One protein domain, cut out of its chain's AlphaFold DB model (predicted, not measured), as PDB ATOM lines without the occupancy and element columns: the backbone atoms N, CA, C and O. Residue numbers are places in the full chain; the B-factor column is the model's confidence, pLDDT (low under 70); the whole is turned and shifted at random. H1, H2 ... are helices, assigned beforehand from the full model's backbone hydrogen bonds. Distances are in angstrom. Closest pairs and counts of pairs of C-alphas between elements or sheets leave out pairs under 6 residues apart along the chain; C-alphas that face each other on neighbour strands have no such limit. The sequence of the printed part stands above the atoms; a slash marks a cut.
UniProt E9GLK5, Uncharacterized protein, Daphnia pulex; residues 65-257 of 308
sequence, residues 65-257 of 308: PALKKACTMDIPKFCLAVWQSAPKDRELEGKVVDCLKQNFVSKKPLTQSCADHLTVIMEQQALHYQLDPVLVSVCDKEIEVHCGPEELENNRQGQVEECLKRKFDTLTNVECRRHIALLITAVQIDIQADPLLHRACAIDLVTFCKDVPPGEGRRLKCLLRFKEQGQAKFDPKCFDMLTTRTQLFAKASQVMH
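What this domain is: This is residues 65 to 257 of the 308 residues of an uncharacterized protein of Daphnia pulex (UniProt E9GLK5). Mostly crossed helices form one body with H5 and H10 near its middle: H1 to H4 gather toward one end, H6 to H9 toward one side and H11 to H13 toward the other end, while the long H14 runs from H11 back to H10. The printed part has 193 residues with 14 named helices, H1 to H14 in order, and no named strand; its class is all helix. It is compact, with a radius of gyration of the C-alphas of 17.0 A and spans of 57 by 39 by 33 A.

How they stand to each other: H1, residues 65 to 70, touches H5, residues 112 to 127, with residues 113 to 118 of H5 alone; the closest C-alphas, of Ala 70 and Cys 114, are 4.8 A apart. H2, residues 74 to 78, touches H4, residues 95 to 105, the closest C-alphas being Phe 78 and Asn 103 at 7.1 A. H3, residues 80 to 84, touches H4 at Val 82 and Val 96, the closest C-alphas, 6.2 A apart. H6, residues 133 to 138, touches residues 175 to 180 of H10, residues 174 to 186; the closest C-alphas are Val 138 and Cys 176 at 5.0 A. H9, residues 159 to 166, touches H7, residues 140 to 146, at C-alphas Ile 143 and Val 160, the closest, 7.2 A apart, and H8, residues 149 to 152, at Glu 151 and Gln 159, the closest, 5.3 A apart. H4 and H10 are the hubs, touching 4 helices each; they touch each other through residues 182 to 186 of H10 alone, the closest C-alphas being Val 105 and Ala 186 at 5.3 A. H14, residues 236 to 257, touches H10 at a steep tilt of 53 degrees, opposite ways, with C-alphas Ala 181 and Ala 252 the closest at 4.5 A. Residues 237 to 242 of H14 touch H11, residues 195 to 200, with C-alphas Ala 200 and Cys 238 the closest at 4.8 A. H12, residues 202 to 208, touches H13, residues 218 to 229, the closest C-alphas being Leu 205 and Leu 223 at 7.0 A. Every O i to N i+4 pair is within hydrogen-bond range in H1 to H7 and H9 to H13, and 16 of 18 in H14; H8 is too short for such a pair.

Where its parts are: H1 begins at C-alpha 65, (93.533, 72.797, 155.753). H5 is 22.7 A long and H10 18.2 A. H14, 31.9 A, has a kink of 26 degrees near residue 248 and ends at C-alpha 257, (107.166, 98.524, 140.615).

The domain as a whole: The two farthest C-alphas, Asp 89 and Gln 231, are 58.6 A apart. The printed part has no cut, and no link is long. pLDDT is under 70 at residues 86 to 88, 152 to 155 and 231.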
ATOM      1  N   PRO A  65      94.663  72.356 154.933       89.12
ATOM      2  CA  PRO A  65      93.533  72.797 155.753       89.12
ATOM      3  C   PRO A  65      93.940  73.775 156.863       89.12
ATOM      4  O   PRO A  65      93.139  74.644 157.219       89.12
ATOM      5  N   ALA A  66      95.170  73.676 157.382       90.12
ATOM      6  CA  ALA A  66      95.705  74.605 158.374       90.12
ATOM      7  C   ALA A  66      95.815  76.024 157.795       90.12
ATOM      8  O   ALA A  66      95.211  76.952 158.339       90.12
ATOM      9  N   LEU A  67      96.475  76.183 156.639       92.69
ATOM     10  CA  LEU A  67      96.568  77.476 155.955       92.69
ATOM     11  C   LEU A  67      95.186  77.988 155.532       92.69
ATOM     12  O   LEU A  67      94.860  79.153 155.758       92.69
ATOM     13  N   LYS A  68      94.340  77.128 154.953       93.88
ATOM     14  CA  LYS A  68      92.981  77.509 154.534       93.88
ATOM     15  C   LYS A  68      92.164  78.068 155.701       93.88
ATOM     16  O   LYS A  68      91.459  79.066 155.542       93.88
ATOM     17  N   LYS A  69      92.268  77.447 156.880       96.06
ATOM     18  CA  LYS A  69      91.626  77.919 158.112       96.06
ATOM     19  C   LYS A  69      92.221  79.252 158.575       96.06
ATOM     20  O   LYS A  69      91.464  80.180 158.845       96.06
ATOM     21  N   ALA A  70      93.546  79.367 158.618       97.56
ATOM     22  CA  ALA A  70      94.237  80.589 159.028       97.56
ATOM     23  C   ALA A  70      93.901  81.794 158.128       97.56
ATOM     24  O   ALA A  70      93.698  82.901 158.618       97.56
ATOM     25  N   CYS A  71      93.765  81.563 156.822       97.44
ATOM     26  CA  CYS A  71      93.503  82.583 155.805       97.44
ATOM     27  C   CYS A  71      92.034  82.644 155.349       97.44
ATOM     28  O   CYS A  71      91.741  83.173 154.274       97.44
ATOM     29  N   THR A  72      91.086  82.128 156.143       96.56
ATOM     30  CA  THR A  72      89.659  82.046 155.759       96.56
ATOM     31  C   THR A  72      89.047  83.412 155.423       96.56
ATOM     32  O   THR A  72      88.194  83.495 154.542       96.56
ATOM     33  N   MET A  73      89.496  84.487 156.079       97.00
ATOM     34  CA  MET A  73      89.036  85.854 155.790       97.00
ATOM     35  C   MET A  73      89.819  86.527 154.659       97.00
ATOM     36  O   MET A  73      89.287  87.392 153.965       97.00
ATOM     37  N   ASP A  74      91.075  86.136 154.471       97.94
ATOM     38  CA  ASP A  74      92.002  86.796 153.556       97.94
ATOM     39  C   ASP A  74      91.840  86.299 152.117       97.94
ATOM     40  O   ASP A  74      91.840  87.109 151.189       97.94
ATOM     41  N   ILE A  75      91.606  84.996 151.919       95.50
ATOM     42  CA  ILE A  75      91.425  84.406 150.583       95.50
ATOM     43  C   ILE A  75      90.242  85.053 149.840       95.50
ATOM     44  O   ILE A  75      90.456  85.544 148.731       95.50
ATOM     45  N   PRO A  76      89.019  85.150 150.406       95.12
ATOM     46  CA  PRO A  76      87.902  85.788 149.707       95.12
ATOM     47  C   PRO A  76      88.071  87.302 149.553       95.12
ATOM     48  O   PRO A  76      87.441  87.904 148.691       95.12
ATOM     49  N   LYS A  77      88.887  87.936 150.400       96.12
ATOM     50  CA  LYS A  77      89.096  89.385 150.377       96.12
ATOM     51  C   LYS A  77      90.113  89.810 149.323       96.12
ATOM     52  O   LYS A  77      89.907  90.820 148.660       96.12
ATOM     53  N   PHE A  78      91.204  89.062 149.192       96.06
ATOM     54  CA  PHE A  78      92.356  89.461 148.382       96.06
ATOM     55  C   PHE A  78      92.608  88.550 147.178       96.06
ATOM     56  O   PHE A  78      93.172  89.003 146.190       96.06
ATOM     57  N   CYS A  79      92.164  87.293 147.233       95.00
ATOM     58  CA  CYS A  79      92.486  86.260 146.246       95.00
ATOM     59  C   CYS A  79      91.245  85.602 145.630       95.00
ATOM     60  O   CYS A  79      91.327  84.497 145.094       95.00
ATOM     61  N   LEU A  80      90.089  86.276 145.684       91.50
ATOM     62  CA  LEU A  80      88.814  85.710 145.240       91.50
ATOM     63  C   LEU A  80      88.829  85.292 143.771       91.50
ATOM     64  O   LEU A  80      88.351  84.210 143.459       91.50
ATOM     65  N   ALA A  81      89.388  86.121 142.885       89.31
ATOM     66  CA  ALA A  81      89.438  85.827 141.455       89.31
ATOM     67  C   ALA A  81      90.234  84.542 141.170       89.31
ATOM     68  O   ALA A  81      89.760  83.665 140.450       89.31
ATOM     69  N   VAL A  82      91.396  84.390 141.813       88.94
ATOM     70  CA  VAL A  82      92.229  83.183 141.715       88.94
ATOM     71  C   VAL A  82      91.491  81.977 142.296       88.94
ATOM     72  O   VAL A  82      91.402  80.933 141.653       88.94
ATOM     73  N   TRP A  83      90.881  82.132 143.473       84.94
ATOM     74  CA  TRP A  83      90.115  81.072 144.128       84.94
ATOM     75  C   TRP A  83      88.898  80.610 143.312       84.94
ATOM     76  O   TRP A  83      88.606  79.420 143.256       84.94
ATOM     77  N   GLN A  84      88.192  81.533 142.655       83.00
ATOM     78  CA  GLN A  84      87.023  81.225 141.826       83.00
ATOM     79  C   GLN A  84      87.393  80.645 140.461       83.00
ATOM     80  O   GLN A  84      86.587  79.923 139.879       83.00
ATOM     81  N   SER A  85      88.600  80.924 139.964       74.69
ATOM     82  CA  SER A  85      89.107  80.332 138.722       74.69
ATOM     83  C   SER A  85      89.454  78.842 138.849       74.69
ATOM     84  O   SER A  85      89.749  78.203 137.844       74.69
ATOM     85  N   ALA A  86      89.383  78.282 140.065       65.75
ATOM     86  CA  ALA A  86      89.698  76.894 140.370       65.75
ATOM     87  C   ALA A  86      88.694  75.909 139.748       65.75
ATOM     88  O   ALA A  86      87.537  75.849 140.189       65.75
ATOM     89  N   PRO A  87      89.110  75.070 138.781       68.69
ATOM     90  CA  PRO A  87      88.321  73.914 138.385       68.69
ATOM     91  C   PRO A  87      88.178  72.971 139.586       68.69
ATOM     92  O   PRO A  87      89.106  72.802 140.379       68.69
ATOM     93  N   LYS A  88      87.018  72.324 139.746       67.88
ATOM     94  CA  LYS A  88      86.826  71.369 140.855       67.88
ATOM     95  C   LYS A  88      87.762  70.159 140.741       67.88
ATOM     96  O   LYS A  88      88.122  69.592 141.765       67.88
ATOM     97  N   ASP A  89      88.144  69.818 139.517       70.56
ATOM     98  CA  ASP A  89      88.878  68.631 139.080       70.56
ATOM     99  C   ASP A  89      90.367  68.876 138.780       70.56
ATOM    100  O   ASP A  89      91.061  67.944 138.386       70.56
ATOM    101  N   ARG A  90      90.872  70.103 138.954       72.25
ATOM    102  CA  ARG A  90      92.294  70.423 138.757       72.25
ATOM    103  C   ARG A  90      92.857  71.188 139.939       72.25
ATOM    104  O   ARG A  90      92.147  71.973 140.569       72.25
ATOM    105  N   GLU A  91      94.126  70.944 140.222       76.69
ATOM    106  CA  GLU A  91      94.900  71.677 141.217       76.69
ATOM    107  C   GLU A  91      95.143  73.118 140.763       76.69
ATOM    108  O   GLU A  91      95.170  73.427 139.570       76.69
ATOM    109  N   LEU A  92      95.308  74.014 141.733       78.44
ATOM    110  CA  LEU A  92      95.577  75.427 141.484       78.44
ATOM    111  C   LEU A  92      97.059  75.754 141.282       78.44
ATOM    112  O   LEU A  92      97.375  76.932 141.145       78.44
ATOM    113  N   GLU A  93      97.950  74.759 141.263       83.31
ATOM    114  CA  GLU A  93      99.396  74.929 141.035       83.31
ATOM    115  C   GLU A  93     100.014  75.990 141.972       83.31
ATOM    116  O   GLU A  93     100.797  76.844 141.567       83.31
ATOM    117  N   GLY A  94      99.577  76.025 143.233       87.88
ATOM    118  CA  GLY A  94     100.047  76.980 144.240       87.88
ATOM    119  C   GLY A  94      99.548  78.423 144.069       87.88
ATOM    120  O   GLY A  94      99.860  79.269 144.909       87.88
ATOM    121  N   LYS A  95      98.715  78.734 143.062       90.81
ATOM    122  CA  LYS A  95      98.304  80.117 142.718       90.81
ATOM    123  C   LYS A  95      97.634  80.886 143.858       90.81
ATOM    124  O   LYS A  95      97.792  82.099 143.962       90.81
ATOM    125  N   VAL A  96      96.883  80.214 144.736       93.75
ATOM    126  CA  VAL A  96      96.256  80.882 145.897       93.75
ATOM    127  C   VAL A  96      97.301  81.275 146.934       93.75
ATOM    128  O   VAL A  96      97.246  82.387 147.456       93.75
ATOM    129  N   VAL A  97      98.255  80.385 147.220       95.12
ATOM    130  CA  VAL A  97      99.364  80.672 148.138       95.12
ATOM    131  C   VAL A  97     100.219  81.800 147.568       95.12
ATOM    132  O   VAL A  97     100.540  82.739 148.290       95.12
ATOM    133  N   ASP A  98     100.507  81.769 146.267       95.56
ATOM    134  CA  ASP A  98     101.239  82.839 145.590       95.56
ATOM    135  C   ASP A  98     100.504  84.186 145.653       95.56
ATOM    136  O   ASP A  98     101.082  85.191 146.061       95.56
ATOM    137  N   CYS A  99      99.194  84.212 145.394       96.00
ATOM    138  CA  CYS A  99      98.387  85.422 145.568       96.00
ATOM    139  C   CYS A  99      98.451  85.968 147.007       96.00
ATOM    140  O   CYS A  99      98.575  87.180 147.218       96.00
ATOM    141  N   LEU A 100      98.387  85.093 148.014       97.06
ATOM    142  CA  LEU A 100      98.525  85.495 149.413       97.06
ATOM    143  C   LEU A 100      99.917  86.082 149.693       97.06
ATOM    144  O   LEU A 100      99.995  87.147 150.310       97.06
ATOM    145  N   LYS A 101     100.997  85.468 149.182       96.44
ATOM    146  CA  LYS A 101     102.367  86.011 149.262       96.44
ATOM    147  C   LYS A 101     102.451  87.395 148.626       96.44
ATOM    148  O   LYS A 101     102.941  88.323 149.260       96.44
ATOM    149  N   GLN A 102     101.933  87.576 147.411       95.50
ATOM    150  CA  GLN A 102     101.940  88.870 146.720       95.50
ATOM    151  C   GLN A 102     101.246  89.965 147.541       95.50
ATOM    152  O   GLN A 102     101.776  91.069 147.692       95.50
ATOM    153  N   ASN A 103     100.088  89.659 148.132       95.69
ATOM    154  CA  ASN A 103      99.371  90.589 149.003       95.69
ATOM    155  C   ASN A 103     100.137  90.871 150.307       95.69
ATOM    156  O   ASN A 103     100.183  92.022 150.750       95.69
ATOM    157  N   PHE A 104     100.776  89.853 150.888       95.25
ATOM    158  CA  PHE A 104     101.607  89.990 152.083       95.25
ATOM    159  C   PHE A 104     102.827  90.890 151.833       95.25
ATOM    160  O   PHE A 104     103.054  91.853 152.569       95.25
ATOM    161  N   VAL A 105     103.546  90.656 150.730       94.19
ATOM    162  CA  VAL A 105     104.691  91.465 150.273       94.19
ATOM    163  C   VAL A 105     104.275  92.892 149.927       94.19
ATOM    164  O   VAL A 105     104.976  93.849 150.259       94.19
ATOM    165  N   SER A 106     103.079  93.060 149.367       92.50
ATOM    166  CA  SER A 106     102.479  94.370 149.096       92.50
ATOM    167  C   SER A 106     101.947  95.079 150.350       92.50
ATOM    168  O   SER A 106     101.289  96.117 150.235       92.50
ATOM    169  N   LYS A 107     102.211  94.541 151.552       91.50
ATOM    170  CA  LYS A 107     101.789  95.089 152.852       91.50
ATOM    171  C   LYS A 107     100.275  95.275 152.967       91.50
ATOM    172  O   LYS A 107      99.808  96.187 153.653       91.50
ATOM    173  N   LYS A 108      99.485  94.435 152.292       93.69
ATOM    174  CA  LYS A 108      98.039  94.395 152.529       93.69
ATOM    175  C   LYS A 108      97.779  93.867 153.945       93.69
ATOM    176  O   LYS A 108      98.528  93.016 154.422       93.69
ATOM    177  N   PRO A 109      96.729  94.356 154.627       93.94
ATOM    178  CA  PRO A 109      96.434  93.970 156.000       93.94
ATOM    179  C   PRO A 109      95.778  92.585 156.024       93.94
ATOM    180  O   PRO A 109      94.547  92.479 156.089       93.94
ATOM    181  N   LEU A 110      96.607  91.547 155.910       96.25
ATOM    182  CA  LEU A 110      96.205  90.170 156.172       96.25
ATOM    183  C   LEU A 110      95.907  90.000 157.663       96.25
ATOM    184  O   LEU A 110      96.440  90.732 158.502       96.25
ATOM    185  N   THR A 111      95.066  89.030 158.011       97.44
ATOM    186  CA  THR A 111      94.921  88.649 159.420       97.44
ATOM    187  C   THR A 111      96.255  88.140 159.975       97.44
ATOM    188  O   THR A 111      97.033  87.516 159.255       97.44
ATOM    189  N   GLN A 112      96.515  88.371 161.269       95.62
ATOM    190  CA  GLN A 112      97.754  87.902 161.907       95.62
ATOM    191  C   GLN A 112      97.919  86.385 161.756       95.62
ATOM    192  O   GLN A 112      98.989  85.918 161.394       95.62
ATOM    193  N   SER A 113      96.828  85.628 161.930       97.25
ATOM    194  CA  SER A 113      96.841  84.173 161.757       97.25
ATOM    195  C   SER A 113      97.293  83.764 160.353       97.25
ATOM    196  O   SER A 113      98.111  82.854 160.235       97.25
ATOM    197  N   CYS A 114      96.805  84.435 159.306       97.44
ATOM    198  CA  CYS A 114      97.230  84.165 157.936       97.44
ATOM    199  C   CYS A 114      98.687  84.577 157.693       97.44
ATOM    200  O   CYS A 114      99.443  83.803 157.115       97.44
ATOM    201  N   ALA A 115      99.096  85.758 158.171       96.25
ATOM    202  CA  ALA A 115     100.472  86.237 158.054       96.25
ATOM    203  C   ALA A 115     101.477  85.273 158.708       96.25
ATOM    204  O   ALA A 115     102.475  84.930 158.085       96.25
ATOM    205  N   ASP A 116     101.182  84.772 159.911       95.44
ATOM    206  CA  ASP A 116     102.048  83.827 160.624       95.44
ATOM    207  C   ASP A 116     102.218  82.513 159.841       95.44
ATOM    208  O   ASP A 116     103.336  82.027 159.674       95.44
ATOM    209  N   HIS A 117     101.127  81.958 159.295       95.44
ATOM    210  CA  HIS A 117     101.193  80.728 158.492       95.44
ATOM    211  C   HIS A 117     101.908  80.947 157.153       95.44
ATOM    212  O   HIS A 117     102.633  80.064 156.696       95.44
ATOM    213  N   LEU A 118     101.730  82.113 156.525       95.69
ATOM    214  CA  LEU A 118     102.451  82.460 155.300       95.69
ATOM    215  C   LEU A 118     103.950  82.591 155.550       95.69
ATOM    216  O   LEU A 118     104.720  82.084 154.744       95.69
ATOM    217  N   THR A 119     104.367  83.196 156.664       95.06
ATOM    218  CA  THR A 119     105.786  83.273 157.035       95.06
ATOM    219  C   THR A 119     106.401  81.880 157.165       95.06
ATOM    220  O   THR A 119     107.459  81.645 156.590       95.06
ATOM    221  N   VAL A 120     105.717  80.938 157.828       94.06
ATOM    222  CA  VAL A 120     106.185  79.542 157.945       94.06
ATOM    223  C   VAL A 120     106.311  78.876 156.575       94.06
ATOM    224  O   VAL A 120     107.323  78.242 156.288       94.06
ATOM    225  N   ILE A 121     105.314  79.039 155.703       94.62
ATOM    226  CA  ILE A 121     105.351  78.471 154.348       94.62
ATOM    227  C   ILE A 121     106.501  79.061 153.532       94.62
ATOM    228  O   ILE A 121     107.219  78.323 152.866       94.62
ATOM    229  N   MET A 122     106.701  80.377 153.601       96.50
ATOM    230  CA  MET A 122     107.773  81.062 152.882       96.50
ATOM    231  C   MET A 122     109.153  80.660 153.405       96.50
ATOM    232  O   MET A 122     110.063  80.471 152.606       96.50
ATOM    233  N   GLU A 123     109.306  80.472 154.717       95.75
ATOM    234  CA  GLU A 123     110.530  79.929 155.306       95.75
ATOM    235  C   GLU A 123     110.799  78.507 154.793       95.75
ATOM    236  O   GLU A 123     111.882  78.238 154.277       95.75
ATOM    237  N   GLN A 124     109.810  77.608 154.857       94.00
ATOM    238  CA  GLN A 124     109.945  76.228 154.377       94.00
ATOM    239  C   GLN A 124     110.303  76.163 152.888       94.00
ATOM    240  O   GLN A 124     111.168  75.386 152.492       94.00
ATOM    241  N   GLN A 125     109.681  77.009 152.072       95.88
ATOM    242  CA  GLN A 125     109.956  77.121 150.641       95.88
ATOM    243  C   GLN A 125     111.352  77.667 150.349       95.88
ATOM    244  O   GLN A 125     112.042  77.147 149.475       95.88
ATOM    245  N   ALA A 126     111.813  78.637 151.137       96.25
ATOM    246  CA  ALA A 126     113.169  79.152 151.020       96.25
ATOM    247  C   ALA A 126     114.234  78.138 151.458       96.25
ATOM    248  O   ALA A 126     115.372  78.199 150.993       96.25
ATOM    249  N   LEU A 127     113.889  77.186 152.332       94.00
ATOM    250  CA  LEU A 127     114.746  76.048 152.683       94.00
ATOM    251  C   LEU A 127     114.715  74.940 151.625       94.00
ATOM    252  O   LEU A 127     115.741  74.307 151.369       94.00
ATOM    253  N   HIS A 128     113.556  74.711 151.016       93.00
ATOM    254  CA  HIS A 128     113.297  73.619 150.086       93.00
ATOM    255  C   HIS A 128     112.498  74.146 148.895       93.00
ATOM    256  O   HIS A 128     111.270  74.198 148.930       93.00
ATOM    257  N   TYR A 129     113.202  74.526 147.825       93.81
ATOM    258  CA  TYR A 129     112.592  75.183 146.664       93.81
ATOM    259  C   TYR A 129     111.480  74.343 146.014       93.81
ATOM    260  O   TYR A 129     110.540  74.904 145.457       93.81
ATOM    261  N   GLN A 130     111.550  73.007 146.131       92.56
ATOM    262  CA  GLN A 130     110.532  72.076 145.632       92.56
ATOM    263  C   GLN A 130     109.156  72.302 146.272       92.56
ATOM    264  O   GLN A 130     108.135  71.919 145.710       92.56
ATOM    265  N   LEU A 131     109.123  72.934 147.448       95.06
ATOM    266  CA  LEU A 131     107.893  73.256 148.154       95.06
ATOM    267  C   LEU A 131     107.202  74.506 147.602       95.06
ATOM    268  O   LEU A 131     106.111  74.820 148.074       95.06
ATOM    269  N   ASP A 132     107.809  75.249 146.670       96.69
ATOM    270  CA  ASP A 132     107.200  76.399 145.994       96.69
ATOM    271  C   ASP A 132     106.831  76.030 144.547       96.69
ATOM    272  O   ASP A 132     107.672  76.139 143.652       96.69
ATOM    273  N   PRO A 133     105.574  75.611 144.286       95.12
ATOM    274  CA  PRO A 133     105.158  75.168 142.958       95.12
ATOM    275  C   PRO A 133     105.329  76.232 141.877       95.12
ATOM    276  O   PRO A 133     105.627  75.897 140.733       95.12
ATOM    277  N   VAL A 134     105.167  77.513 142.230       95.75
ATOM    278  CA  VAL A 134     105.335  78.608 141.272       95.75
ATOM    279  C   VAL A 134     106.803  78.735 140.902       95.75
ATOM    280  O   VAL A 134     107.111  78.753 139.715       95.75
ATOM    281  N   LEU A 135     107.714  78.722 141.882       96.88
ATOM    282  CA  LEU A 135     109.153  78.739 141.609       96.88
ATOM    283  C   LEU A 135     109.563  77.551 140.736       96.88
ATOM    284  O   LEU A 135     110.216  77.755 139.718       96.88
ATOM    285  N   VAL A 136     109.159  76.329 141.102       94.75
ATOM    286  CA  VAL A 136     109.478  75.116 140.331       94.75
ATOM    287  C   VAL A 136     108.958  75.226 138.900       94.75
ATOM    288  O   VAL A 136     109.682  74.905 137.964       94.75
ATOM    289  N   SER A 137     107.730  75.715 138.716       95.00
ATOM    290  CA  SER A 137     107.113  75.819 137.395       95.00
ATOM    291  C   SER A 137     107.713  76.919 136.525       95.00
ATOM    292  O   SER A 137     107.754  76.749 135.309       95.00
ATOM    293  N   VAL A 138     108.081  78.070 137.097       96.56
ATOM    294  CA  VAL A 138     108.497  79.237 136.301       96.56
ATOM    295  C   VAL A 138     110.008  79.373 136.166       96.56
ATOM    296  O   VAL A 138     110.443  80.059 135.248       96.56
ATOM    297  N   CYS A 139     110.788  78.737 137.046       96.81
ATOM    298  CA  CYS A 139     112.252  78.804 137.081       96.81
ATOM    299  C   CYS A 139     112.945  77.480 136.723       96.81
ATOM    300  O   CYS A 139     114.146  77.370 136.956       96.81
ATOM    301  N   ASP A 140     112.237  76.474 136.198       94.75
ATOM    302  CA  ASP A 140     112.796  75.151 135.869       94.75
ATOM    303  C   ASP A 140     114.105  75.249 135.060       94.75
ATOM    304  O   ASP A 140     115.155  74.757 135.475       94.75
ATOM    305  N   LYS A 141     114.074  76.001 133.960       94.56
ATOM    306  CA  LYS A 141     115.214  76.217 133.065       94.56
ATOM    307  C   LYS A 141     116.298  77.061 133.710       94.56
ATOM    308  O   LYS A 141     117.479  76.781 133.531       94.56
ATOM    309  N   GLU A 142     115.929  78.107 134.446       95.69
ATOM    310  CA  GLU A 142     116.895  78.927 135.175       95.69
ATOM    311  C   GLU A 142     117.661  78.103 136.209       95.69
ATOM    312  O   GLU A 142     118.865  78.302 136.357       95.69
ATOM    313  N   ILE A 143     116.991  77.175 136.896       94.88
ATOM    314  CA  ILE A 143     117.623  76.261 137.849       94.88
ATOM    315  C   ILE A 143     118.621  75.370 137.112       94.88
ATOM    316  O   ILE A 143     119.787  75.363 137.491       94.88
ATOM    317  N   GLU A 144     118.210  74.706 136.029       92.38
ATOM    318  CA  GLU A 144     119.089  73.828 135.240       92.38
ATOM    319  C   GLU A 144     120.315  74.556 134.663       92.38
ATOM    320  O   GLU A 144     121.417  74.006 134.619       92.38
ATOM    321  N   VAL A 145     120.137  75.797 134.203       92.69
ATOM    322  CA  VAL A 145     121.190  76.566 133.524       92.69
ATOM    323  C   VAL A 145     122.117  77.278 134.510       92.69
ATOM    324  O   VAL A 145     123.308  77.441 134.230       92.69
ATOM    325  N   HIS A 146     121.592  77.768 135.635       92.25
ATOM    326  CA  HIS A 146     122.333  78.660 136.527       92.25
ATOM    327  C   HIS A 146     122.746  78.039 137.860       92.25
ATOM    328  O   HIS A 146     123.680  78.571 138.472       92.25
ATOM    329  N   CYS A 147     122.087  76.966 138.300       91.94
ATOM    330  CA  CYS A 147     122.339  76.304 139.577       91.94
ATOM    331  C   CYS A 147     122.845  74.883 139.313       91.94
ATOM    332  O   CYS A 147     122.167  74.067 138.696       91.94
ATOM    333  N   GLY A 148     124.089  74.611 139.705       80.19
ATOM    334  CA  GLY A 148     124.758  73.363 139.375       80.19
ATOM    335  C   GLY A 148     124.269  72.186 140.224       80.19
ATOM    336  O   GLY A 148     123.530  72.367 141.196       80.19
ATOM    337  N   PRO A 149     124.739  70.964 139.915       74.06
ATOM    338  CA  PRO A 149     124.447  69.781 140.723       74.06
ATOM    339  C   PRO A 149     124.924  69.943 142.173       74.06
ATOM    340  O   PRO A 149     124.290  69.427 143.079       74.06
ATOM    341  N   GLU A 150     125.964  70.742 142.440       73.62
ATOM    342  CA  GLU A 150     126.391  71.050 143.812       73.62
ATOM    343  C   GLU A 150     125.352  71.830 144.630       73.62
ATOM    344  O   GLU A 150     125.387  71.777 145.856       73.62
ATOM    345  N   GLU A 151     124.439  72.574 144.006       74.31
ATOM    346  CA  GLU A 151     123.322  73.208 144.709       74.31
ATOM    347  C   GLU A 151     122.102  72.286 144.834       74.31
ATOM    348  O   GLU A 151     121.315  72.462 145.765       74.31
ATOM    349  N   LEU A 152     121.961  71.312 143.931       67.06
ATOM    350  CA  LEU A 152     120.827  70.381 143.858       67.06
ATOM    351  C   LEU A 152     121.033  69.111 144.701       67.06
ATOM    352  O   LEU A 152     120.091  68.616 145.310       67.06
ATOM    353  N   GLU A 153     122.260  68.597 144.756       63.78
ATOM    354  CA  GLU A 153     122.641  67.336 145.413       63.78
ATOM    355  C   GLU A 153     123.213  67.552 146.821       63.78
ATOM    356  O   GLU A 153     123.461  66.608 147.574       63.78
ATOM    357  N   ASN A 154     123.467  68.804 147.202       60.44
ATOM    358  CA  ASN A 154     124.027  69.108 148.506       60.44
ATOM    359  C   ASN A 154     122.933  69.099 149.571       60.44
ATOM    360  O   ASN A 154     121.919  69.777 149.455       60.44
ATOM    361  N   ASN A 155     123.205  68.423 150.686       61.25
ATOM    362  CA  ASN A 155     122.317  68.348 151.851       61.25
ATOM    363  C   ASN A 155     122.104  69.700 152.566       61.25
ATOM    364  O   ASN A 155     121.513  69.752 153.646       61.25
ATOM    365  N   ARG A 156     122.629  70.806 152.023       73.62
ATOM    366  CA  ARG A 156     122.429  72.152 152.561       73.62
ATOM    367  C   ARG A 156     121.133  72.732 152.002       73.62
ATOM    368  O   ARG A 156     121.007  72.956 150.809       73.62
ATOM    369  N   GLN A 157     120.202  73.050 152.890       87.56
ATOM    370  CA  GLN A 157     118.953  73.724 152.538       87.56
ATOM    371  C   GLN A 157     119.171  75.123 151.952       87.56
ATOM    372  O   GLN A 157     120.137  75.822 152.284       87.56
ATOM    373  N   GLY A 158     118.223  75.533 151.113       91.56
ATOM    374  CA  GLY A 158     118.083  76.875 150.555       91.56
ATOM    375  C   GLY A 158     119.108  77.264 149.496       91.56
ATOM    376  O   GLY A 158     119.159  78.427 149.104       91.56
ATOM    377  N   GLN A 159     119.932  76.328 149.012       92.25
ATOM    378  CA  GLN A 159     120.978  76.644 148.029       92.25
ATOM    379  C   GLN A 159     120.417  77.047 146.667       92.25
ATOM    380  O   GLN A 159     120.972  77.943 146.037       92.25
ATOM    381  N   VAL A 160     119.316  76.433 146.228       94.50
ATOM    382  CA  VAL A 160     118.718  76.722 144.918       94.50
ATOM    383  C   VAL A 160     118.124  78.128 144.881       94.50
ATOM    384  O   VAL A 160     118.485  78.920 144.014       94.50
ATOM    385  N   GLU A 161     117.292  78.497 145.861       96.38
ATOM    386  CA  GLU A 161     116.761  79.863 145.932       96.38
ATOM    387  C   GLU A 161     117.890  80.890 146.109       96.38
ATOM    388  O   GLU A 161     117.894  81.936 145.457       96.38
ATOM    389  N   GLU A 162     118.898  80.583 146.933       96.25
ATOM    390  CA  GLU A 162     120.067  81.447 147.092       96.25
ATOM    391  C   GLU A 162     120.847  81.622 145.783       96.25
ATOM    392  O   GLU A 162     121.273  82.730 145.452       96.25
ATOM    393  N   CYS A 163     121.026  80.549 145.017       96.44
ATOM    394  CA  CYS A 163     121.641  80.589 143.698       96.44
ATOM    395  C   CYS A 163     120.863  81.515 142.754       96.44
ATOM    396  O   CYS A 163     121.459  82.434 142.181       96.44
ATOM    397  N   LEU A 164     119.541  81.351 142.659       97.69
ATOM    398  CA  LEU A 164     118.681  82.198 141.827       97.69
ATOM    399  C   LEU A 164     118.746  83.672 142.260       97.69
ATOM    400  O   LEU A 164     118.880  84.558 141.415       97.69
ATOM    401  N   LYS A 165     118.770  83.952 143.572       97.75
ATOM    402  CA  LYS A 165     118.989  85.303 144.122       97.75
ATOM    403  C   LYS A 165     120.336  85.890 143.689       97.75
ATOM    404  O   LYS A 165     120.390  87.042 143.263       97.75
ATOM    405  N   ARG A 166     121.432  85.122 143.745       96.06
ATOM    406  CA  ARG A 166     122.762  85.574 143.273       96.06
ATOM    407  C   ARG A 166     122.791  85.828 141.766       96.06
ATOM    408  O   ARG A 166     123.526  86.699 141.304       96.06
ATOM    409  N   LYS A 167     122.004  85.067 141.007       96.69
ATOM    410  CA  LYS A 167     121.904  85.120 139.544       96.69
ATOM    411  C   LYS A 167     120.785  86.037 139.049       96.69
ATOM    412  O   LYS A 167     120.528  86.070 137.855       96.69
ATOM    413  N   PHE A 168     120.169  86.833 139.927       97.44
ATOM    414  CA  PHE A 168     118.982  87.639 139.623       97.44
ATOM    415  C   PHE A 168     119.080  88.479 138.337       97.44
ATOM    416  O   PHE A 168     118.120  88.558 137.575       97.44
ATOM    417  N   ASP A 169     120.238  89.091 138.072       95.25
ATOM    418  CA  ASP A 169     120.443  89.921 136.875       95.25
ATOM    419  C   ASP A 169     120.615  89.108 135.584       95.25
ATOM    420  O   ASP A 169     120.455  89.654 134.495       95.25
ATOM    421  N   THR A 170     120.963  87.824 135.695       95.62
ATOM    422  CA  THR A 170     121.161  86.925 134.552       95.62
ATOM    423  C   THR A 170     119.915  86.110 134.221       95.62
ATOM    424  O   THR A 170     119.911  85.441 133.192       95.62
ATOM    425  N   LEU A 171     118.873  86.156 135.061       96.00
ATOM    426  CA  LEU A 171     117.612  85.455 134.816       96.00
ATOM    427  C   LEU A 171     116.908  86.077 133.606       96.00
ATOM    428  O   LEU A 171     116.586  87.269 133.606       96.00
ATOM    429  N   THR A 172     116.681  85.264 132.575       94.38
ATOM    430  CA  THR A 172     116.088  85.724 131.311       94.38
ATOM    431  C   THR A 172     114.584  85.485 131.248       94.38
ATOM    432  O   THR A 172     113.876  86.306 130.661       94.38
ATOM    433  N   ASN A 173     114.069  84.430 131.888       96.00
ATOM    434  CA  ASN A 173     112.634  84.237 132.046       96.00
ATOM    435  C   ASN A 173     112.044  85.316 132.962       96.00
ATOM    436  O   ASN A 173     112.419  85.454 134.131       96.00
ATOM    437  N   VAL A 174     111.110  86.085 132.404       94.69
ATOM    438  CA  VAL A 174     110.456  87.206 133.084       94.69
ATOM    439  C   VAL A 174     109.660  86.724 134.294       94.69
ATOM    440  O   VAL A 174     109.782  87.327 135.356       94.69
ATOM    441  N   GLU A 175     108.931  85.612 134.176       95.19
ATOM    442  CA  GLU A 175     108.139  85.054 135.277       95.19
ATOM    443  C   GLU A 175     109.026  84.516 136.395       95.19
ATOM    444  O   GLU A 175     108.770  84.801 137.566       95.19
ATOM    445  N   CYS A 176     110.123  83.824 136.058       97.31
ATOM    446  CA  CYS A 176     111.103  83.419 137.067       97.31
ATOM    447  C   CYS A 176     111.676  84.638 137.791       97.31
ATOM    448  O   CYS A 176     111.660  84.720 139.019       97.31
ATOM    449  N   ARG A 177     112.153  85.630 137.033       97.00
ATOM    450  CA  ARG A 177     112.752  86.838 137.600       97.00
ATOM    451  C   ARG A 177     111.766  87.596 138.488       97.00
ATOM    452  O   ARG A 177     112.158  88.086 139.546       97.00
ATOM    453  N   ARG A 178     110.497  87.672 138.090       95.56
ATOM    454  CA  ARG A 178     109.406  88.258 138.874       95.56
ATOM    455  C   ARG A 178     109.184  87.491 140.175       95.56
ATOM    456  O   ARG A 178     109.159  88.103 141.242       95.56
ATOM    457  N   HIS A 179     109.111  86.163 140.114       97.25
ATOM    458  CA  HIS A 179     108.942  85.329 141.304       97.25
ATOM    459  C   HIS A 179     110.115  85.478 142.279       97.25
ATOM    460  O   HIS A 179     109.920  85.720 143.468       97.25
ATOM    461  N   ILE A 180     111.354  85.475 141.782       98.06
ATOM    462  CA  ILE A 180     112.532  85.730 142.622       98.06
ATOM    463  C   ILE A 180     112.520  87.156 143.196       98.06
ATOM    464  O   ILE A 180     112.917  87.353 144.345       98.06
ATOM    465  N   ALA A 181     112.015  88.158 142.466       97.69
ATOM    466  CA  ALA A 181     111.846  89.514 142.995       97.69
ATOM    467  C   ALA A 181     110.823  89.564 144.145       97.69
ATOM    468  O   ALA A 181     111.067  90.252 145.144       97.69
ATOM    469  N   LEU A 182     109.724  88.808 144.046       97.00
ATOM    470  CA  LEU A 182     108.747  88.643 145.124       97.00
ATOM    471  C   LEU A 182     109.414  88.051 146.377       97.00
ATOM    472  O   LEU A 182     109.286  88.628 147.460       97.00
ATOM    473  N   LEU A 183     110.187  86.970 146.227       97.56
ATOM    474  CA  LEU A 183     110.899  86.304 147.330       97.56
ATOM    475  C   LEU A 183     111.996  87.185 147.951       97.56
ATOM    476  O   LEU A 183     112.138  87.245 149.170       97.56
ATOM    477  N   ILE A 184     112.743  87.944 147.144       98.12
ATOM    478  CA  ILE A 184     113.698  88.946 147.647       98.12
ATOM    479  C   ILE A 184     112.966  90.035 148.443       98.12
ATOM    480  O   ILE A 184     113.432  90.467 149.496       98.12
ATOM    481  N   THR A 185     111.814  90.497 147.959       96.75
ATOM    482  CA  THR A 185     111.063  91.577 148.612       96.75
ATOM    483  C   THR A 185     110.396  91.102 149.903       96.75
ATOM    484  O   THR A 185     110.305  91.874 150.859       96.75
ATOM    485  N   ALA A 186     110.010  89.829 149.985       96.50
ATOM    486  CA  ALA A 186     109.432  89.216 151.176       96.50
ATOM    487  C   ALA A 186     110.285  89.348 152.441       96.50
ATOM    488  O   ALA A 186     109.742  89.545 153.528       96.50
ATOM    489  N   VAL A 187     111.611  89.343 152.303       96.44
ATOM    490  CA  VAL A 187     112.548  89.535 153.422       96.44
ATOM    491  C   VAL A 187     112.325  90.878 154.132       96.44
ATOM    492  O   VAL A 187     112.566  91.022 155.330       96.44
ATOM    493  N   GLN A 188     111.819  91.883 153.405       95.69
ATOM    494  CA  GLN A 188     111.478  93.196 153.960       95.69
ATOM    495  C   GLN A 188     110.165  93.201 154.756       95.69
ATOM    496  O   GLN A 188     109.864  94.202 155.414       95.69
ATOM    497  N   ILE A 189     109.384  92.121 154.697       95.25
ATOM    498  CA  ILE A 189     108.185  91.902 155.513       95.25
ATOM    499  C   ILE A 189     108.514  91.057 156.734       95.25
ATOM    500  O   ILE A 189     108.121  91.415 157.840       95.25
ATOM    501  N   ASP A 190     109.270  89.981 156.566       95.31
ATOM    502  CA  ASP A 190     109.825  89.233 157.684       95.31
ATOM    503  C   ASP A 190     111.185  88.661 157.297       95.31
ATOM    504  O   ASP A 190     111.344  88.072 156.231       95.31
ATOM    505  N   ILE A 191     112.167  88.815 158.183       97.19
ATOM    506  CA  ILE A 191     113.507  88.263 157.977       97.19
ATOM    507  C   ILE A 191     113.481  86.728 157.906       97.19
ATOM    508  O   ILE A 191     114.365  86.149 157.285       97.19
ATOM    509  N   GLN A 192     112.464  86.076 158.484       95.62
ATOM    510  CA  GLN A 192     112.272  84.622 158.404       95.62
ATOM    511  C   GLN A 192     112.027  84.122 156.971       95.62
ATOM    512  O   GLN A 192     112.354  82.981 156.667       95.62
ATOM    513  N   ALA A 193     111.557  84.985 156.063       96.75
ATOM    514  CA  ALA A 193     111.440  84.644 154.645       96.75
ATOM    515  C   ALA A 193     112.808  84.468 153.940       96.75
ATOM    516  O   ALA A 193     112.856  83.982 152.815       96.75
ATOM    517  N   ASP A 194     113.926  84.858 154.569       97.75
ATOM    518  CA  ASP A 194     115.285  84.469 154.160       97.75
ATOM    519  C   ASP A 194     115.964  83.740 155.332       97.75
ATOM    520  O   ASP A 194     116.678  84.359 156.131       97.75
ATOM    521  N   PRO A 195     115.756  82.417 155.469       96.50
ATOM    522  CA  PRO A 195     116.290  81.646 156.586       96.50
ATOM    523  C   PRO A 195     117.824  81.620 156.621       96.50
ATOM    524  O   PRO A 195     118.406  81.447 157.695       96.50
ATOM    525  N   LEU A 196     118.503  81.813 155.483       96.81
ATOM    526  CA  LEU A 196     119.964  81.906 155.444       96.81
ATOM    527  C   LEU A 196     120.445  83.231 156.048       96.81
ATOM    528  O   LEU A 196     121.376  83.223 156.859       96.81
ATOM    529  N   LEU A 197     119.794  84.350 155.708       98.06
ATOM    530  CA  LEU A 197     120.049  85.653 156.326       98.06
ATOM    531  C   LEU A 197     119.694  85.632 157.816       98.06
ATOM    532  O   LEU A 197     120.494  86.075 158.637       98.06
ATOM    533  N   HIS A 198     118.525  85.092 158.173       97.56
ATOM    534  CA  HIS A 198     118.089  84.984 159.562       97.56
ATOM    535  C   HIS A 198     119.109  84.210 160.409       97.56
ATOM    536  O   HIS A 198     119.515  84.690 161.466       97.56
ATOM    537  N   ARG A 199     119.601  83.063 159.913       96.62
ATOM    538  CA  ARG A 199     120.648  82.275 160.584       96.62
ATOM    539  C   ARG A 199     121.978  83.016 160.681       96.62
ATOM    540  O   ARG A 199     122.606  82.975 161.735       96.62
ATOM    541  N   ALA A 200     122.414  83.689 159.618       97.81
ATOM    542  CA  ALA A 200     123.650  84.470 159.652       97.81
ATOM    543  C   ALA A 200     123.587  85.623 160.659       97.81
ATOM    544  O   ALA A 200     124.585  85.919 161.302       97.81
ATOM    545  N   CYS A 201     122.411  86.224 160.830       97.88
ATOM    546  CA  CYS A 201     122.182  87.342 161.736       97.88
ATOM    547  C   CYS A 201     121.627  86.943 163.108       97.88
ATOM    548  O   CYS A 201     121.245  87.824 163.875       97.88
ATOM    549  N   ALA A 202     121.577  85.653 163.454       97.31
ATOM    550  CA  ALA A 202     120.953  85.189 164.695       97.31
ATOM    551  C   ALA A 202     121.574  85.835 165.950       97.31
ATOM    552  O   ALA A 202     120.853  86.281 166.842       97.31
ATOM    553  N   ILE A 203     122.907  85.949 165.993       96.69
ATOM    554  CA  ILE A 203     123.633  86.573 167.110       96.69
ATOM    555  C   ILE A 203     123.347  88.080 167.173       96.69
ATOM    556  O   ILE A 203     123.033  88.613 168.239       96.69
ATOM    557  N   ASP A 204     123.401  88.770 166.034       97.25
ATOM    558  CA  ASP A 204     123.168  90.216 165.954       97.25
ATOM    559  C   ASP A 204     121.710  90.587 166.266       97.25
ATOM    560  O   ASP A 204     121.447  91.603 166.907       97.25
ATOM    561  N   LEU A 205     120.747  89.738 165.895       97.06
ATOM    562  CA  LEU A 205     119.337  89.900 166.253       97.06
ATOM    563  C   LEU A 205     119.136  89.872 167.768       97.06
ATOM    564  O   LEU A 205     118.439  90.733 168.303       97.06
ATOM    565  N   VAL A 206     119.767  88.925 168.463       96.38
ATOM    566  CA  VAL A 206     119.719  88.847 169.931       96.38
ATOM    567  C   VAL A 206     120.470  90.019 170.568       96.38
ATOM    568  O   VAL A 206     120.032  90.561 171.578       96.38
ATOM    569  N   THR A 207     121.578  90.449 169.970       95.50
ATOM    570  CA  THR A 207     122.425  91.508 170.537       95.50
ATOM    571  C   THR A 207     121.787  92.892 170.399       95.50
ATOM    572  O   THR A 207     121.770  93.666 171.354       95.50
ATOM    573  N   PHE A 208     121.233  93.209 169.226       95.19
ATOM    574  CA  PHE A 208     120.780  94.560 168.884       95.19
ATOM    575  C   PHE A 208     119.256  94.718 168.848       95.19
ATOM    576  O   PHE A 208     118.749  95.828 169.014       95.19
ATOM    577  N   CYS A 209     118.516  93.629 168.625       96.19
ATOM    578  CA  CYS A 209     117.093  93.669 168.279       96.19
ATOM    579  C   CYS A 209     116.224  92.724 169.132       96.19
ATOM    580  O   CYS A 209     115.119  92.380 168.711       96.19
ATOM    581  N   LYS A 210     116.684  92.322 170.328       95.94
ATOM    582  CA  LYS A 210     115.988  91.356 171.206       95.94
ATOM    583  C   LYS A 210     114.528  91.714 171.510       95.94
ATOM    584  O   LYS A 210     113.674  90.835 171.503       95.94
ATOM    585  N   ASP A 211     114.243  93.000 171.718       96.19
ATOM    586  CA  ASP A 211     112.917  93.500 172.110       96.19
ATOM    587  C   ASP A 211     112.051  93.858 170.887       96.19
ATOM    588  O   ASP A 211     110.954  94.400 171.019       96.19
ATOM    589  N   VAL A 212     112.543  93.586 169.673       96.88
ATOM    590  CA  VAL A 212     111.837  93.889 168.429       96.88
ATOM    591  C   VAL A 212     110.976  92.685 168.025       96.88
ATOM    592  O   VAL A 212     111.519  91.608 167.743       96.88
ATOM    593  N   PRO A 213     109.640  92.836 167.947       93.56
ATOM    594  CA  PRO A 213     108.765  91.745 167.532       93.56
ATOM    595  C   PRO A 213     108.976  91.376 166.048       93.56
ATOM    596  O   PRO A 213     109.320  92.260 165.251       93.56
ATOM    597  N   PRO A 214     108.768  90.097 165.663       90.81
ATOM    598  CA  PRO A 214     108.830  89.645 164.267       90.81
ATOM    599  C   PRO A 214     107.731  90.298 163.412       90.81
ATOM    600  O   PRO A 214     106.834  90.945 163.953       90.81
ATOM    601  N   GLY A 215     107.810  90.169 162.087       89.31
ATOM    602  CA  GLY A 215     106.884  90.790 161.138       89.31
ATOM    603  C   GLY A 215     107.133  92.275 160.833       89.31
ATOM    604  O   GLY A 215     107.928  92.970 161.478       89.31
ATOM    605  N   GLU A 216     106.438  92.768 159.801       89.69
ATOM    606  CA  GLU A 216     106.457  94.157 159.290       89.69
ATOM    607  C   GLU A 216     107.861  94.734 158.969       89.69
ATOM    608  O   GLU A 216     108.092  95.956 158.913       89.69
ATOM    609  N   GLY A 217     108.836  93.851 158.778       94.00
ATOM    610  CA  GLY A 217     110.235  94.159 158.516       94.00
ATOM    611  C   GLY A 217     110.952  94.778 159.708       94.00
ATOM    612  O   GLY A 217     112.031  95.341 159.537       94.00
ATOM    613  N   ARG A 218     110.365  94.745 160.913       96.12
ATOM    614  CA  ARG A 218     110.891  95.478 162.076       96.12
ATOM    615  C   ARG A 218     112.299  95.032 162.452       96.12
ATOM    616  O   ARG A 218     113.175  95.873 162.643       96.12
ATOM    617  N   ARG A 219     112.528  93.717 162.505       97.00
ATOM    618  CA  ARG A 219     113.837  93.134 162.835       97.00
ATOM    619  C   ARG A 219     114.898  93.453 161.782       97.00
ATOM    620  O   ARG A 219     115.985  93.888 162.146       97.00
ATOM    621  N   LEU A 220     114.561  93.347 160.496       97.44
ATOM    622  CA  LEU A 220     115.473  93.729 159.414       97.44
ATOM    623  C   LEU A 220     115.835  95.222 159.483       97.44
ATOM    624  O   LEU A 220     117.011  95.568 159.460       97.44
ATOM    625  N   LYS A 221     114.844  96.111 159.636       96.88
ATOM    626  CA  LYS A 221     115.077  97.561 159.779       96.88
ATOM    627  C   LYS A 221     115.940  97.887 160.997       96.88
ATOM    628  O   LYS A 221     116.786  98.773 160.921       96.88
ATOM    629  N   CYS A 222     115.740  97.177 162.107       97.31
ATOM    630  CA  CYS A 222     116.575  97.313 163.295       97.31
ATOM    631  C   CYS A 222     118.046  96.993 162.984       97.31
ATOM    632  O   CYS A 222     118.904  97.838 163.245       97.31
ATOM    633  N   LEU A 223     118.330  95.843 162.358       97.06
ATOM    634  CA  LEU A 223     119.691  95.468 161.951       97.06
ATOM    635  C   LEU A 223     120.306  96.494 160.990       97.06
ATOM    636  O   LEU A 223     121.433  96.937 161.203       97.06
ATOM    637  N   LEU A 224     119.562  96.918 159.963       96.06
ATOM    638  CA  LEU A 224     120.045  97.894 158.982       96.06
ATOM    639  C   LEU A 224     120.401  99.236 159.634       96.06
ATOM    640  O   LEU A 224     121.464  99.778 159.353       96.06
ATOM    641  N   ARG A 225     119.589  99.718 160.583       95.31
ATOM    642  CA  ARG A 225     119.884 100.947 161.336       95.31
ATOM    643  C   ARG A 225     121.199 100.848 162.114       95.31
ATOM    644  O   ARG A 225     121.995 101.782 162.085       95.31
ATOM    645  N   PHE A 226     121.439  99.737 162.812       94.94
ATOM    646  CA  PHE A 226     122.700  99.536 163.540       94.94
ATOM    647  C   PHE A 226     123.897  99.406 162.590       94.94
ATOM    648  O   PHE A 226     124.975  99.923 162.890       94.94
ATOM    649  N   LYS A 227     123.704  98.763 161.433       94.19
ATOM    650  CA  LYS A 227     124.729  98.645 160.389       94.19
ATOM    651  C   LYS A 227     125.120 100.014 159.826       94.19
ATOM    652  O   LYS A 227     126.306 100.285 159.668       94.19
ATOM    653  N   GLU A 228     124.144 100.879 159.552       91.75
ATOM    654  CA  GLU A 228     124.354 102.240 159.031       91.75
ATOM    655  C   GLU A 228     125.078 103.156 160.022       91.75
ATOM    656  O   GLU A 228     125.891 103.984 159.620       91.75
ATOM    657  N   GLN A 229     124.821 102.993 161.321       89.69
ATOM    658  CA  GLN A 229     125.468 103.793 162.363       89.69
ATOM    659  C   GLN A 229     126.968 103.495 162.506       89.69
ATOM    660  O   GLN A 229     127.687 104.308 163.083       89.69
ATOM    661  N   GLY A 230     127.459 102.349 162.016       80.25
ATOM    662  CA  GLY A 230     128.885 101.988 162.029       80.25
ATOM    663  C   GLY A 230     129.502 101.797 163.423       80.25
ATOM    664  O   GLY A 230     130.708 101.605 163.540       80.25
ATOM    665  N   GLN A 231     128.692 101.852 164.483       65.19
ATOM    666  CA  GLN A 231     129.123 101.755 165.883       65.19
ATOM    667  C   GLN A 231     129.043 100.327 166.438       65.19
ATOM    668  O   GLN A 231     129.635 100.028 167.473       65.19
ATOM    669  N   ALA A 232     128.309  99.443 165.762       77.75
ATOM    670  CA  ALA A 232     128.079  98.072 166.189       77.75
ATOM    671  C   ALA A 232     129.043  97.106 165.485       77.75
ATOM    672  O   ALA A 232     129.186  97.125 164.262       77.75
ATOM    673  N   LYS A 233     129.685  96.231 166.264       90.25
ATOM    674  CA  LYS A 233     130.477  95.119 165.733       90.25
ATOM    675  C   LYS A 233     129.534  93.966 165.398       90.25
ATOM    676  O   LYS A 233     129.169  93.209 166.290       90.25
ATOM    677  N   PHE A 234     129.144  93.879 164.132       95.50
ATOM    678  CA  PHE A 234     128.346  92.772 163.609       95.50
ATOM    679  C   PHE A 234     129.167  91.488 163.494       95.50
ATOM    680  O   PHE A 234     130.392  91.542 163.321       95.50
ATOM    681  N   ASP A 235     128.484  90.346 163.510       96.25
ATOM    682  CA  ASP A 235     129.059  89.120 162.970       96.25
ATOM    683  C   ASP A 235     129.425  89.338 161.484       96.25
ATOM    684  O   ASP A 235     128.600  89.868 160.723       96.25
ATOM    685  N   PRO A 236     130.639  88.959 161.031       96.06
ATOM    686  CA  PRO A 236     131.059  89.177 159.648       96.06
ATOM    687  C   PRO A 236     130.085  88.583 158.625       96.06
ATOM    688  O   PRO A 236     129.777  89.225 157.621       96.06
ATOM    689  N   LYS A 237     129.527  87.398 158.906       96.69
ATOM    690  CA  LYS A 237     128.595  86.727 157.999       96.69
ATOM    691  C   LYS A 237     127.280  87.496 157.895       96.69
ATOM    692  O   LYS A 237     126.759  87.655 156.792       96.69
ATOM    693  N   CYS A 238     126.751  87.998 159.012       97.62
ATOM    694  CA  CYS A 238     125.559  88.845 158.986       97.62
ATOM    695  C   CYS A 238     125.813  90.148 158.223       97.62
ATOM    696  O   CYS A 238     125.002  90.540 157.381       97.62
ATOM    697  N   PHE A 239     126.947  90.810 158.479       96.56
ATOM    698  CA  PHE A 239     127.297  92.068 157.821       96.56
ATOM    699  C   PHE A 239     127.359  91.922 156.294       96.56
ATOM    700  O   PHE A 239     126.780  92.744 155.566       96.56
ATOM    701  N   ASP A 240     128.016  90.866 155.814       96.44
ATOM    702  CA  ASP A 240     128.140  90.570 154.388       96.44
ATOM    703  C   ASP A 240     126.773  90.247 153.777       96.44
ATOM    704  O   ASP A 240     126.376  90.872 152.789       96.44
ATOM    705  N   MET A 241     125.989  89.366 154.408       97.50
ATOM    706  CA  MET A 241     124.664  88.998 153.902       97.50
ATOM    707  C   MET A 241     123.692  90.184 153.873       97.50
ATOM    708  O   MET A 241     122.992  90.363 152.874       97.50
ATOM    709  N   LEU A 242     123.677  91.043 154.899       97.25
ATOM    710  CA  LEU A 242     122.882  92.279 154.896       97.25
ATOM    711  C   LEU A 242     123.302  93.219 153.761       97.25
ATOM    712  O   LEU A 242     122.448  93.848 153.130       97.25
ATOM    713  N   THR A 243     124.603  93.308 153.475       95.94
ATOM    714  CA  THR A 243     125.122  94.122 152.368       95.94
ATOM    715  C   THR A 243     124.637  93.582 151.024       95.94
ATOM    716  O   THR A 243     124.063  94.336 150.235       95.94
ATOM    717  N   THR A 244     124.770  92.275 150.791       96.62
ATOM    718  CA  THR A 244     124.265  91.618 149.578       96.62
ATOM    719  C   THR A 244     122.749  91.779 149.435       96.62
ATOM    720  O   THR A 244     122.260  92.098 148.352       96.62
ATOM    721  N   ARG A 245     121.980  91.618 150.520       97.06
ATOM    722  CA  ARG A 245     120.512  91.715 150.474       97.06
ATOM    723  C   ARG A 245     120.024  93.117 150.179       97.06
ATOM    724  O   ARG A 245     119.120  93.275 149.369       97.06
ATOM    725  N   THR A 246     120.669  94.131 150.748       96.06
ATOM    726  CA  THR A 246     120.324  95.533 150.476       96.06
ATOM    727  C   THR A 246     120.436  95.860 148.982       96.06
ATOM    728  O   THR A 246     119.567  96.531 148.426       96.06
ATOM    729  N   GLN A 247     121.456  95.328 148.298       95.88
ATOM    730  CA  GLN A 247     121.602  95.481 146.845       95.88
ATOM    731  C   GLN A 247     120.498  94.745 146.072       95.88
ATOM    732  O   GLN A 247     119.945  95.290 145.116       95.88
ATOM    733  N   LEU A 248     120.156  93.524 146.492       97.25
ATOM    734  CA  LEU A 248     119.081  92.744 145.876       97.25
ATOM    735  C   LEU A 248     117.711  93.410 146.055       97.25
ATOM    736  O   LEU A 248     116.941  93.436 145.101       97.25
ATOM    737  N   PHE A 249     117.420  94.016 147.211       96.12
ATOM    738  CA  PHE A 249     116.166  94.747 147.436       96.12
ATOM    739  C   PHE A 249     115.981  95.892 146.438       96.12
ATOM    740  O   PHE A 249     114.897  96.046 145.878       96.12
ATOM    741  N   ALA A 250     117.041  96.659 146.165       93.62
ATOM    742  CA  ALA A 250     116.990  97.732 145.176       93.62
ATOM    743  C   ALA A 250     116.646  97.188 143.778       93.62
ATOM    744  O   ALA A 250     115.765  97.726 143.110       93.62
ATOM    745  N   LYS A 251     117.277  96.083 143.366       94.94
ATOM    746  CA  LYS A 251     117.034  95.438 142.066       94.94
ATOM    747  C   LYS A 251     115.632  94.830 141.964       94.94
ATOM    748  O   LYS A 251     114.934  95.064 140.983       94.94
ATOM    749  N   ALA A 252     115.195  94.100 142.988       95.00
ATOM    750  CA  ALA A 252     113.875  93.478 143.034       95.00
ATOM    751  C   ALA A 252     112.747  94.521 143.034       95.00
ATOM    752  O   ALA A 252     111.753  94.348 142.332       95.00
ATOM    753  N   SER A 253     112.926  95.643 143.744       90.69
ATOM    754  CA  SER A 253     111.928  96.720 143.775       90.69
ATOM    755  C   SER A 253     111.628  97.292 142.387       90.69
ATOM    756  O   SER A 253     110.478  97.609 142.097       90.69
ATOM    757  N   GLN A 254     112.626  97.369 141.499       88.44
ATOM    758  CA  GLN A 254     112.436  97.864 140.132       88.44
ATOM    759  C   GLN A 254     111.511  96.948 139.323       88.44
ATOM    760  O   GLN A 254     110.648  97.446 138.607       88.44
ATOM    761  N   VAL A 255     111.649  95.627 139.479       89.44
ATOM    762  CA  VAL A 255     110.781  94.641 138.816       89.44
ATOM    763  C   VAL A 255     109.355  94.734 139.361       89.44
ATOM    764  O   VAL A 255     108.416  94.905 138.588       89.44
ATOM    765  N   MET A 256     109.198  94.742 140.687       82.88
ATOM    766  CA  MET A 256     107.878  94.795 141.334       82.88
ATOM    767  C   MET A 256     107.115  96.105 141.050       82.88
ATOM    768  O   MET A 256     105.889  96.105 140.946       82.88
ATOM    769  N   HIS A 257     107.810  97.240 140.917       80.44
ATOM    770  CA  HIS A 257     107.166  98.524 140.615       80.44
ATOM    771  C   HIS A 257     106.675  98.635 139.168       80.44
ATOM    772  O   HIS A 257     105.622  99.233 138.945       80.44
TER     773      HIS A 257